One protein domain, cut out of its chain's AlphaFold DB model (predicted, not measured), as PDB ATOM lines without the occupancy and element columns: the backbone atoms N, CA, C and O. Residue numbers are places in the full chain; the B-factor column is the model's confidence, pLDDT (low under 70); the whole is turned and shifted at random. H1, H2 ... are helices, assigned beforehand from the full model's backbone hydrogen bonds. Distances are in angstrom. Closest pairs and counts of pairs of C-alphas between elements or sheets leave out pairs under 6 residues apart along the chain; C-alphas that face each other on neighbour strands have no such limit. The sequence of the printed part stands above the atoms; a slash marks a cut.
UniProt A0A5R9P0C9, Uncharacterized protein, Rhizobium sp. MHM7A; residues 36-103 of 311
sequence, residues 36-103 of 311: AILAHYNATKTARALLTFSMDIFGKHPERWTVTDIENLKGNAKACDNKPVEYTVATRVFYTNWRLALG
ATOM      1  N   ALA A  36     -45.985  33.201  20.636       83.69
ATOM      2  CA  ALA A  36     -45.143  32.183  21.261       83.69
ATOM      3  C   ALA A  36     -44.457  31.285  20.222       83.69
ATOM      4  O   ALA A  36     -43.245  31.080  20.283       83.69
ATOM      5  N   ILE A  37     -45.199  30.820  19.209       84.50
ATOM      6  CA  ILE A  37     -44.626  30.006  18.128       84.50
ATOM      7  C   ILE A  37     -43.526  30.782  17.404       84.50
ATOM      8  O   ILE A  37     -42.412  30.279  17.284       84.50
ATOM      9  N   LEU A  38     -43.802  32.003  16.936       87.75
ATOM     10  CA  LEU A  38     -42.829  32.804  16.188       87.75
ATOM     11  C   LEU A  38     -41.604  33.189  17.024       87.75
ATOM     12  O   LEU A  38     -40.508  33.259  16.466       87.75
ATOM     13  N   ALA A  39     -41.763  33.397  18.333       86.31
ATOM     14  CA  ALA A  39     -40.657  33.705  19.234       86.31
ATOM     15  C   ALA A  39     -39.647  32.553  19.342       86.31
ATOM     16  O   ALA A  39     -38.459  32.807  19.516       86.31
ATOM     17  N   HIS A  40     -40.064  31.298  19.158       85.94
ATOM     18  CA  HIS A  40     -39.139  30.160  19.153       85.94
ATOM     19  C   HIS A  40     -38.239  30.084  17.908       85.94
ATOM     20  O   HIS A  40     -37.255  29.341  17.908       85.94
ATOM     21  N   TYR A  41     -38.529  30.847  16.848       87.00
ATOM     22  CA  TYR A  41     -37.778  30.788  15.595       87.00
ATOM     23  C   TYR A  41     -36.872  32.000  15.386       87.00
ATOM     24  O   TYR A  41     -37.261  33.157  15.531       87.00
ATOM     25  N   ASN A  42     -35.656  31.739  14.907       90.38
ATOM     26  CA  ASN A  42     -34.788  32.789  14.387       90.38
ATOM     27  C   ASN A  42     -35.217  33.160  12.958       90.38
ATOM     28  O   ASN A  42     -34.992  32.384  12.029       90.38
ATOM     29  N   ALA A  43     -35.779  34.359  12.778       91.75
ATOM     30  CA  ALA A  43     -36.311  34.838  11.498       91.75
ATOM     31  C   ALA A  43     -35.339  34.658  10.319       91.75
ATOM     32  O   ALA A  43     -35.721  34.142   9.271       91.75
ATOM     33  N   THR A  44     -34.066  35.027  10.490       92.75
ATOM     34  CA  THR A  44     -33.052  34.936   9.430       92.75
ATOM     35  C   THR A  44     -32.747  33.490   9.052       92.75
ATOM     36  O   THR A  44     -32.702  33.166   7.864       92.75
ATOM     37  N   LYS A  45     -32.553  32.605  10.038       93.75
ATOM     38  CA  LYS A  45     -32.306  31.176   9.782       93.75
ATOM     39  C   LYS A  45     -33.522  30.519   9.135       93.75
ATOM     40  O   LYS A  45     -33.354  29.810   8.149       93.75
ATOM     41  N   THR A  46     -34.723  30.805   9.634       94.19
ATOM     42  CA  THR A  46     -35.978  30.255   9.108       94.19
ATOM     43  C   THR A  46     -36.243  30.726   7.680       94.19
ATOM     44  O   THR A  46     -36.484  29.902   6.801       94.19
ATOM     45  N   ALA A  47     -36.122  32.028   7.405       95.19
ATOM     46  CA  ALA A  47     -36.278  32.566   6.057       95.19
ATOM     47  C   ALA A  47     -35.221  32.004   5.101       95.19
ATOM     48  O   ALA A  47     -35.550  31.594   3.994       95.19
ATOM     49  N   ARG A  48     -33.954  31.902   5.526       94.94
ATOM     50  CA  ARG A  48     -32.913  31.260   4.712       94.94
ATOM     51  C   ARG A  48     -33.263  29.804   4.417       94.94
ATOM     52  O   ARG A  48     -33.099  29.368   3.280       94.94
ATOM     53  N   ALA A  49     -33.733  29.060   5.412       94.75
ATOM     54  CA  ALA A  49     -34.098  27.663   5.242       94.75
ATOM     55  C   ALA A  49     -35.265  27.489   4.254       94.75
ATOM     56  O   ALA A  49     -35.174  26.626   3.377       94.75
ATOM     57  N   LEU A  50     -36.277  28.362   4.339       96.44
ATOM     58  CA  LEU A  50     -37.402  28.454   3.406       96.44
ATOM     59  C   LEU A  50     -36.933  28.770   1.980       96.44
ATOM     60  O   LEU A  50     -37.152  27.992   1.056       96.44
ATOM     61  N   LEU A  51     -36.222  29.888   1.816       96.00
ATOM     62  CA  LEU A  51     -35.803  30.423   0.518       96.00
ATOM     63  C   LEU A  51     -34.783  29.525  -0.200       96.00
ATOM     64  O   LEU A  51     -34.638  29.621  -1.414       96.00
ATOM     65  N   THR A  52     -34.083  28.650   0.531       94.44
ATOM     66  CA  THR A  52     -33.141  27.660  -0.023       94.44
ATOM     67  C   THR A  52     -33.726  26.251  -0.132       94.44
ATOM     68  O   THR A  52     -33.006  25.306  -0.479       94.44
ATOM     69  N   PHE A  53     -35.024  26.096   0.148       95.56
ATOM     70  CA  PHE A  53     -35.746  24.824   0.103       95.56
ATOM     71  C   PHE A  53     -35.141  23.745   1.015       95.56
ATOM     72  O   PHE A  53     -35.237  22.562   0.721       95.56
ATOM     73  N   SER A  54     -34.413  24.120   2.065       90.25
ATOM     74  CA  SER A  54     -33.527  23.185   2.778       90.25
ATOM     75  C   SER A  54     -34.257  22.191   3.686       90.25
ATOM     76  O   SER A  54     -33.757  21.085   3.884       90.25
ATOM     77  N   MET A  55     -35.415  22.578   4.221       91.38
ATOM     78  CA  MET A  55     -36.228  21.777   5.135       91.38
ATOM     79  C   MET A  55     -37.646  22.341   5.233       91.38
ATOM     80  O   MET A  55     -37.892  23.476   4.817       91.38
ATOM     81  N   ASP A  56     -38.545  21.571   5.841       93.38
ATOM     82  CA  ASP A  56     -39.901  22.009   6.161       93.38
ATOM     83  C   ASP A  56     -39.891  23.163   7.164       93.38
ATOM     84  O   ASP A  56     -39.151  23.160   8.150       93.38
ATOM     85  N   ILE A  57     -40.757  24.144   6.924       93.31
ATOM     86  CA  ILE A  57     -40.914  25.327   7.769       93.31
ATOM     87  C   ILE A  57     -42.347  25.336   8.285       93.31
ATOM     88  O   ILE A  57     -43.288  25.249   7.500       93.31
ATOM     89  N   PHE A  58     -42.507  25.367   9.611       90.50
ATOM     90  CA  PHE A  58     -43.802  25.198  10.288       90.50
ATOM     91  C   PHE A  58     -44.575  23.944   9.829       90.50
ATOM     92  O   PHE A  58     -45.794  23.970   9.684       90.50
ATOM     93  N   GLY A  59     -43.857  22.845   9.563       90.56
ATOM     94  CA  GLY A  59     -44.443  21.581   9.094       90.56
ATOM     95  C   GLY A  59     -44.881  21.579   7.624       90.56
ATOM     96  O   GLY A  59     -45.533  20.634   7.189       90.56
ATOM     97  N   LYS A  60     -44.543  22.621   6.851       94.31
ATOM     98  CA  LYS A  60     -44.886  22.737   5.430       94.31
ATOM     99  C   LYS A  60     -43.635  22.731   4.557       94.31
ATOM    100  O   LYS A  60     -42.743  23.567   4.742       94.31
ATOM    101  N   HIS A  61     -43.613  21.838   3.568       95.19
ATOM    102  CA  HIS A  61     -42.530  21.775   2.590       95.19
ATOM    103  C   HIS A  61     -42.437  23.086   1.794       95.19
ATOM    104  O   HIS A  61     -43.478  23.572   1.342       95.19
ATOM    105  N   PRO A  62     -41.235  23.660   1.579       96.12
ATOM    106  CA  PRO A  62     -41.063  24.956   0.917       96.12
ATOM    107  C   PRO A  62     -41.751  25.073  -0.453       96.12
ATOM    108  O   PRO A  62     -42.320  26.112  -0.760       96.12
ATOM    109  N   GLU A  63     -41.799  23.996  -1.241       96.81
ATOM    110  CA  GLU A  63     -42.480  23.961  -2.555       96.81
ATOM    111  C   GLU A  63     -44.017  24.034  -2.491       96.81
ATOM    112  O   GLU A  63     -44.663  24.107  -3.529       96.81
ATOM    113  N   ARG A  64     -44.619  24.010  -1.292       95.25
ATOM    114  CA  ARG A  64     -46.066  24.216  -1.089       95.25
ATOM    115  C   ARG A  64     -46.415  25.599  -0.563       95.25
ATOM    116  O   ARG A  64     -47.592  25.875  -0.322       95.25
ATOM    117  N   TRP A  65     -45.426  26.442  -0.287       96.75
ATOM    118  CA  TRP A  65     -45.690  27.786   0.208       96.75
ATOM    119  C   TRP A  65     -46.250  28.660  -0.910       96.75
ATOM    120  O   TRP A  65     -45.724  28.703  -2.023       96.75
ATOM    121  N   THR A  66     -47.319  29.363  -0.573       96.19
ATOM    122  CA  THR A  66     -48.086  30.255  -1.434       96.19
ATOM    123  C   THR A  66     -47.863  31.711  -1.031       96.19
ATOM    124  O   THR A  66     -47.270  32.004   0.012       96.19
ATOM    125  N   VAL A  67     -48.380  32.635  -1.844       96.25
ATOM    126  CA  VAL A  67     -48.412  34.068  -1.519       96.25
ATOM    127  C   VAL A  67     -49.091  34.294  -0.164       96.25
ATOM    128  O   VAL A  67     -48.509  34.926   0.713       96.25
ATOM    129  N   THR A  68     -50.259  33.679   0.042       97.06
ATOM    130  CA  THR A  68     -51.042  33.790   1.277       97.06
ATOM    131  C   THR A  68     -50.278  33.296   2.503       97.06
ATOM    132  O   THR A  68     -50.354  33.919   3.555       97.06
ATOM    133  N   ASP A  69     -49.486  32.222   2.397       96.56
ATOM    134  CA  ASP A  69     -48.673  31.759   3.534       96.56
ATOM    135  C   ASP A  69     -47.607  32.793   3.932       96.56
ATOM    136  O   ASP A  69     -47.373  33.027   5.119       96.56
ATOM    137  N   ILE A  70     -46.962  33.428   2.947       96.50
ATOM    138  CA  ILE A  70     -45.951  34.464   3.192       96.50
ATOM    139  C   ILE A  70     -46.591  35.718   3.794       96.50
ATOM    140  O   ILE A  70     -46.026  36.312   4.715       96.50
ATOM    141  N   GLU A  71     -47.759  36.116   3.296       95.19
ATOM    142  CA  GLU A  71     -48.531  37.240   3.829       95.19
ATOM    143  C   GLU A  71     -48.995  36.972   5.258       95.19
ATOM    144  O   GLU A  71     -48.778  37.816   6.125       95.19
ATOM    145  N   ASN A  72     -49.520  35.777   5.538       94.88
ATOM    146  CA  ASN A  72     -49.912  35.360   6.882       94.88
ATOM    147  C   ASN A  72     -48.717  35.354   7.839       94.88
ATOM    148  O   ASN A  72     -48.820  35.856   8.957       94.88
ATOM    149  N   LEU A  73     -47.557  34.850   7.407       94.25
ATOM    150  CA  LEU A  73     -46.334  34.886   8.209       94.25
ATOM    151  C   LEU A  73     -45.911  36.328   8.529       94.25
ATOM    152  O   LEU A  73     -45.629  36.645   9.686       94.25
ATOM    153  N   LYS A  74     -45.899  37.217   7.527       93.81
ATOM    154  CA  LYS A  74     -45.569  38.640   7.718       93.81
ATOM    155  C   LYS A  74     -46.604  39.352   8.597       93.81
ATOM    156  O   LYS A  74     -46.217  40.139   9.458       93.81
ATOM    157  N   GLY A  75     -47.890  39.057   8.413       94.19
ATOM    158  CA  GLY A  75     -49.002  39.599   9.192       94.19
ATOM    159  C   GLY A  75     -48.936  39.181  10.658       94.19
ATOM    160  O   GLY A  75     -48.979  40.041  11.535       94.19
ATOM    161  N   ASN A  76     -48.717  37.893  10.927       92.69
ATOM    162  CA  ASN A  76     -48.529  37.370  12.281       92.69
ATOM    163  C   ASN A  76     -47.277  37.964  12.940       92.69
ATOM    164  O   ASN A  76     -47.343  38.421  14.076       92.69
ATOM    165  N   ALA A  77     -46.152  38.053  12.220       92.12
ATOM    166  CA  ALA A  77     -44.939  38.682  12.745       92.12
ATOM    167  C   ALA A  77     -45.149  40.166  13.089       92.12
ATOM    168  O   ALA A  77     -44.652  40.626  14.113       92.12
ATOM    169  N   LYS A  78     -45.912  40.903  12.269       94.00
ATOM    170  CA  LYS A  78     -46.297  42.296  12.542       94.00
ATOM    171  C   LYS A  78     -47.227  42.401  13.753       94.00
ATOM    172  O   LYS A  78     -47.051  43.286  14.579       94.00
ATOM    173  N   ALA A  79     -48.197  41.498  13.877       91.06
ATOM    174  CA  ALA A  79     -49.132  41.472  14.999       91.06
ATOM    175  C   ALA A  79     -48.459  41.110  16.335       91.06
ATOM    176  O   ALA A  79     -48.967  41.497  17.388       91.06
ATOM    177  N   CYS A  80     -47.340  40.387  16.293       89.75
ATOM    178  CA  CYS A  80     -46.548  39.974  17.454       89.75
ATOM    179  C   CYS A  80     -45.374  40.909  17.777       89.75
ATOM    180  O   CYS A  80     -44.638  40.647  18.729       89.75
ATOM    181  N   ASP A  81     -45.176  41.970  16.993       90.81
ATOM    182  CA  ASP A  81     -43.993  42.822  17.093       90.81
ATOM    183  C   ASP A  81     -43.844  43.426  18.495       90.81
ATOM    184  O   ASP A  81     -44.754  44.081  19.006       90.81
ATOM    185  N   ASN A  82     -42.695  43.163  19.123       84.25
ATOM    186  CA  ASN A  82     -42.337  43.603  20.475       84.25
ATOM    187  C   ASN A  82     -43.345  43.218  21.584       84.25
ATOM    188  O   ASN A  82     -43.258  43.746  22.696       84.25
ATOM    189  N   LYS A  83     -44.279  42.292  21.324       79.38
ATOM    190  CA  LYS A  83     -45.198  41.788  22.351       79.38
ATOM    191  C   LYS A  83     -44.463  40.859  23.325       79.38
ATOM    192  O   LYS A  83     -43.612  40.076  22.890       79.38
ATOM    193  N   PRO A  84     -44.768  40.931  24.632       67.62
ATOM    194  CA  PRO A  84     -44.256  39.970  25.595       67.62
ATOM    195  C   PRO A  84     -44.870  38.595  25.317       67.62
ATOM    196  O   PRO A  84     -46.072  38.486  25.093       67.62
ATOM    197  N   VAL A  85     -44.040  37.555  25.328       72.00
ATOM    198  CA  VAL A  85     -44.488  36.161  25.270       72.00
ATOM    199  C   VAL A  85     -44.417  35.609  26.689       72.00
ATOM    200  O   VAL A  85     -43.351  35.654  27.305       72.00
ATOM    201  N   GLU A  86     -45.546  35.118  27.209       61.09
ATOM    202  CA  GLU A  86     -45.753  34.769  28.631       61.09
ATOM    203  C   GLU A  86     -44.704  33.803  29.212       61.09
ATOM    204  O   GLU A  86     -44.455  33.824  30.414       61.09
ATOM    205  N   TYR A  87     -44.038  33.004  28.373       58.16
ATOM    206  CA  TYR A  87     -43.143  31.927  28.813       58.16
ATOM    207  C   TYR A  87     -41.655  32.165  28.502       58.16
ATOM    208  O   TYR A  87     -40.809  31.372  28.915       58.16
ATOM    209  N   THR A  88     -41.298  33.253  27.809       52.81
ATOM    210  CA  THR A  88     -39.903  33.589  27.470       52.81
ATOM    211  C   THR A  88     -39.678  35.103  27.471       52.81
ATOM    212  O   THR A  88     -39.667  35.770  26.440       52.81
ATOM    213  N   VAL A  89     -39.392  35.670  28.647       50.31
ATOM    214  CA  VAL A  89     -39.105  37.114  28.813       50.31
ATOM    215  C   VAL A  89     -37.941  37.602  27.919       50.31
ATOM    216  O   VAL A  89     -37.841  38.788  27.605       50.31
ATOM    217  N   ALA A  90     -37.075  36.687  27.463       53.16
ATOM    218  CA  ALA A  90     -35.897  36.981  26.647       53.16
ATOM    219  C   ALA A  90     -36.120  36.927  25.123       53.16
ATOM    220  O   ALA A  90     -35.250  37.377  24.378       53.16
ATOM    221  N   THR A  91     -37.234  36.378  24.625       66.50
ATOM    222  CA  THR A  91     -37.398  36.135  23.181       66.50
ATOM    223  C   THR A  91     -38.596  36.894  22.634       66.50
ATOM    224  O   THR A  91     -39.734  36.447  22.709       66.50
ATOM    225  N   ARG A  92     -38.326  38.080  22.081       76.06
ATOM    226  CA  ARG A  92     -39.335  38.912  21.417       76.06
ATOM    227  C   ARG A  92     -39.361  38.628  19.923       76.06
ATOM    228  O   ARG A  92     -38.321  38.402  19.301       76.06
ATOM    229  N   VAL A  93     -40.551  38.702  19.337       85.12
ATOM    230  CA  VAL A  93     -40.701  38.734  17.882       85.12
ATOM    231  C   VAL A  93     -40.381  40.147  17.405       85.12
ATOM    232  O   VAL A  93     -40.964  41.115  17.884       85.12
ATOM    233  N   PHE A  94     -39.455  40.255  16.454       89.44
ATOM    234  CA  PHE A  94     -39.134  41.512  15.783       89.44
ATOM    235  C   PHE A  94     -39.584  41.428  14.329       89.44
ATOM    236  O   PHE A  94     -38.991  40.698  13.524       89.44
ATOM    237  N   TYR A  95     -40.624  42.179  13.975       92.56
ATOM    238  CA  TYR A  95     -41.166  42.206  12.618       92.56
ATOM    239  C   TYR A  95     -40.116  42.650  11.592       92.56
ATOM    240  O   TYR A  95     -40.041  42.098  10.492       92.56
ATOM    241  N   THR A  96     -39.249  43.595  11.961       92.88
ATOM    242  CA  THR A  96     -38.152  44.079  11.110       92.88
ATOM    243  C   THR A  96     -37.228  42.951  10.652       92.88
ATOM    244  O   THR A  96     -36.880  42.906   9.471       92.88
ATOM    245  N   ASN A  97     -36.908  41.994  11.529       92.56
ATOM    246  CA  ASN A  97     -36.069  40.843  11.192       92.56
ATOM    247  C   ASN A  97     -36.751  39.930  10.166       92.56
ATOM    248  O   ASN A  97     -36.118  39.519   9.195       92.56
ATOM    249  N   TRP A  98     -38.047  39.652  10.335       92.75
ATOM    250  CA  TRP A  98     -38.825  38.865   9.374       92.75
ATOM    251  C   TRP A  98     -38.964  39.573   8.028       92.75
ATOM    252  O   TRP A  98     -38.769  38.950   6.986       92.75
ATOM    253  N   ARG A  99     -39.243  40.881   8.032       94.62
ATOM    254  CA  ARG A  99     -39.368  41.692   6.815       94.62
ATOM    255  C   ARG A  99     -38.064  41.731   6.016       94.62
ATOM    256  O   ARG A  99     -38.106  41.558   4.804       94.62
ATOM    257  N   LEU A 100     -36.929  41.949   6.685       93.69
ATOM    258  CA  LEU A 100     -35.611  41.979   6.041       93.69
ATOM    259  C   LEU A 100     -35.193  40.594   5.536       93.69
ATOM    260  O   LEU A 100     -34.670  40.477   4.431       93.69
ATOM    261  N   ALA A 101     -35.447  39.543   6.317       93.88
ATOM    262  CA  ALA A 101     -35.093  38.182   5.933       93.88
ATOM    263  C   ALA A 101     -35.966  37.638   4.782       93.88
ATOM    264  O   ALA A 101     -35.485  36.859   3.963       93.88
ATOM    265  N   LEU A 102     -37.226  38.079   4.687       94.06
ATOM    266  CA  LEU A 102     -38.167  37.783   3.596       94.06
ATOM    267  C   LEU A 102     -38.233  38.937   2.581       94.06
ATOM    268  O   LEU A 102     -39.320  39.444   2.264       94.06
ATOM    269  N   GLY A 103     -37.061  39.350   2.086       92.44
ATOM    270  CA  GLY A 103     -36.926  40.387   1.063       92.44
ATOM    271  C   GLY A 103     -37.749  40.081  -0.194       92.44
ATOM    272  O   GLY A 103     -37.867  38.925  -0.607       92.44
TER     273      GLY A 103
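Overview. This is residues 36 to 103 of the 311 residues of an uncharacterized protein of Rhizobium sp. MHM7A (UniProt A0A5R9P0C9). Helices H2, H3 and H4 form a small triangle, H4 packing on both others and the side between H2 and H3 open, with long loops, residues 52 to 66 and 80 to 94, at opposite ends. The 68 printed residues have four named helices, H1 to H4 in order, and no named strand: all helix, with under half of the residues, 33, in them. The whole is compact, radius of gyration of the C-alphas 11.8 A, spanning 34 by 18 by 17 A.

Arrangement. Start at H1, residues 36 to 39, close to but not clearly touching H3, residues 67 to 79; their closest C-alphas, Leu 38 and Ala 77, are 7.1 A apart. H2, residues 43 to 51, touches H4, residues 95 to 101, the same way at a steep tilt of 40 degrees; closest C-alphas, Thr 44 and Ala 101, 5.2 A. H3, with residues 74 to 78 alone, touches H4 in a helical hairpin, opposite ways at a steep tilt of 38 degrees; closest C-alphas, Lys 78 and Tyr 95, 5.1 A. H2 and H3 are apart. Every O i to N i+4 pair is within hydrogen-bond range in H2, H3 and H4; H1 is too short for one.

Along the chain. Find C-alpha 36 at (-45.143, 32.183, 21.261), where H1 begins, 5.2 A long. H2 runs 11.8 A, H3 18.1 A, and H4 9.9 A to C-alpha 101 at (-35.093, 38.182, 5.933).

Size, cuts and confidence. The farthest C-alphas, Glu 63 and Val 89, are 34.2 A apart. The printed part has no cut; the links H2 to H3 and H3 to H4 are long. Look for pLDDT under 70 at residues 84 and 86 to 91.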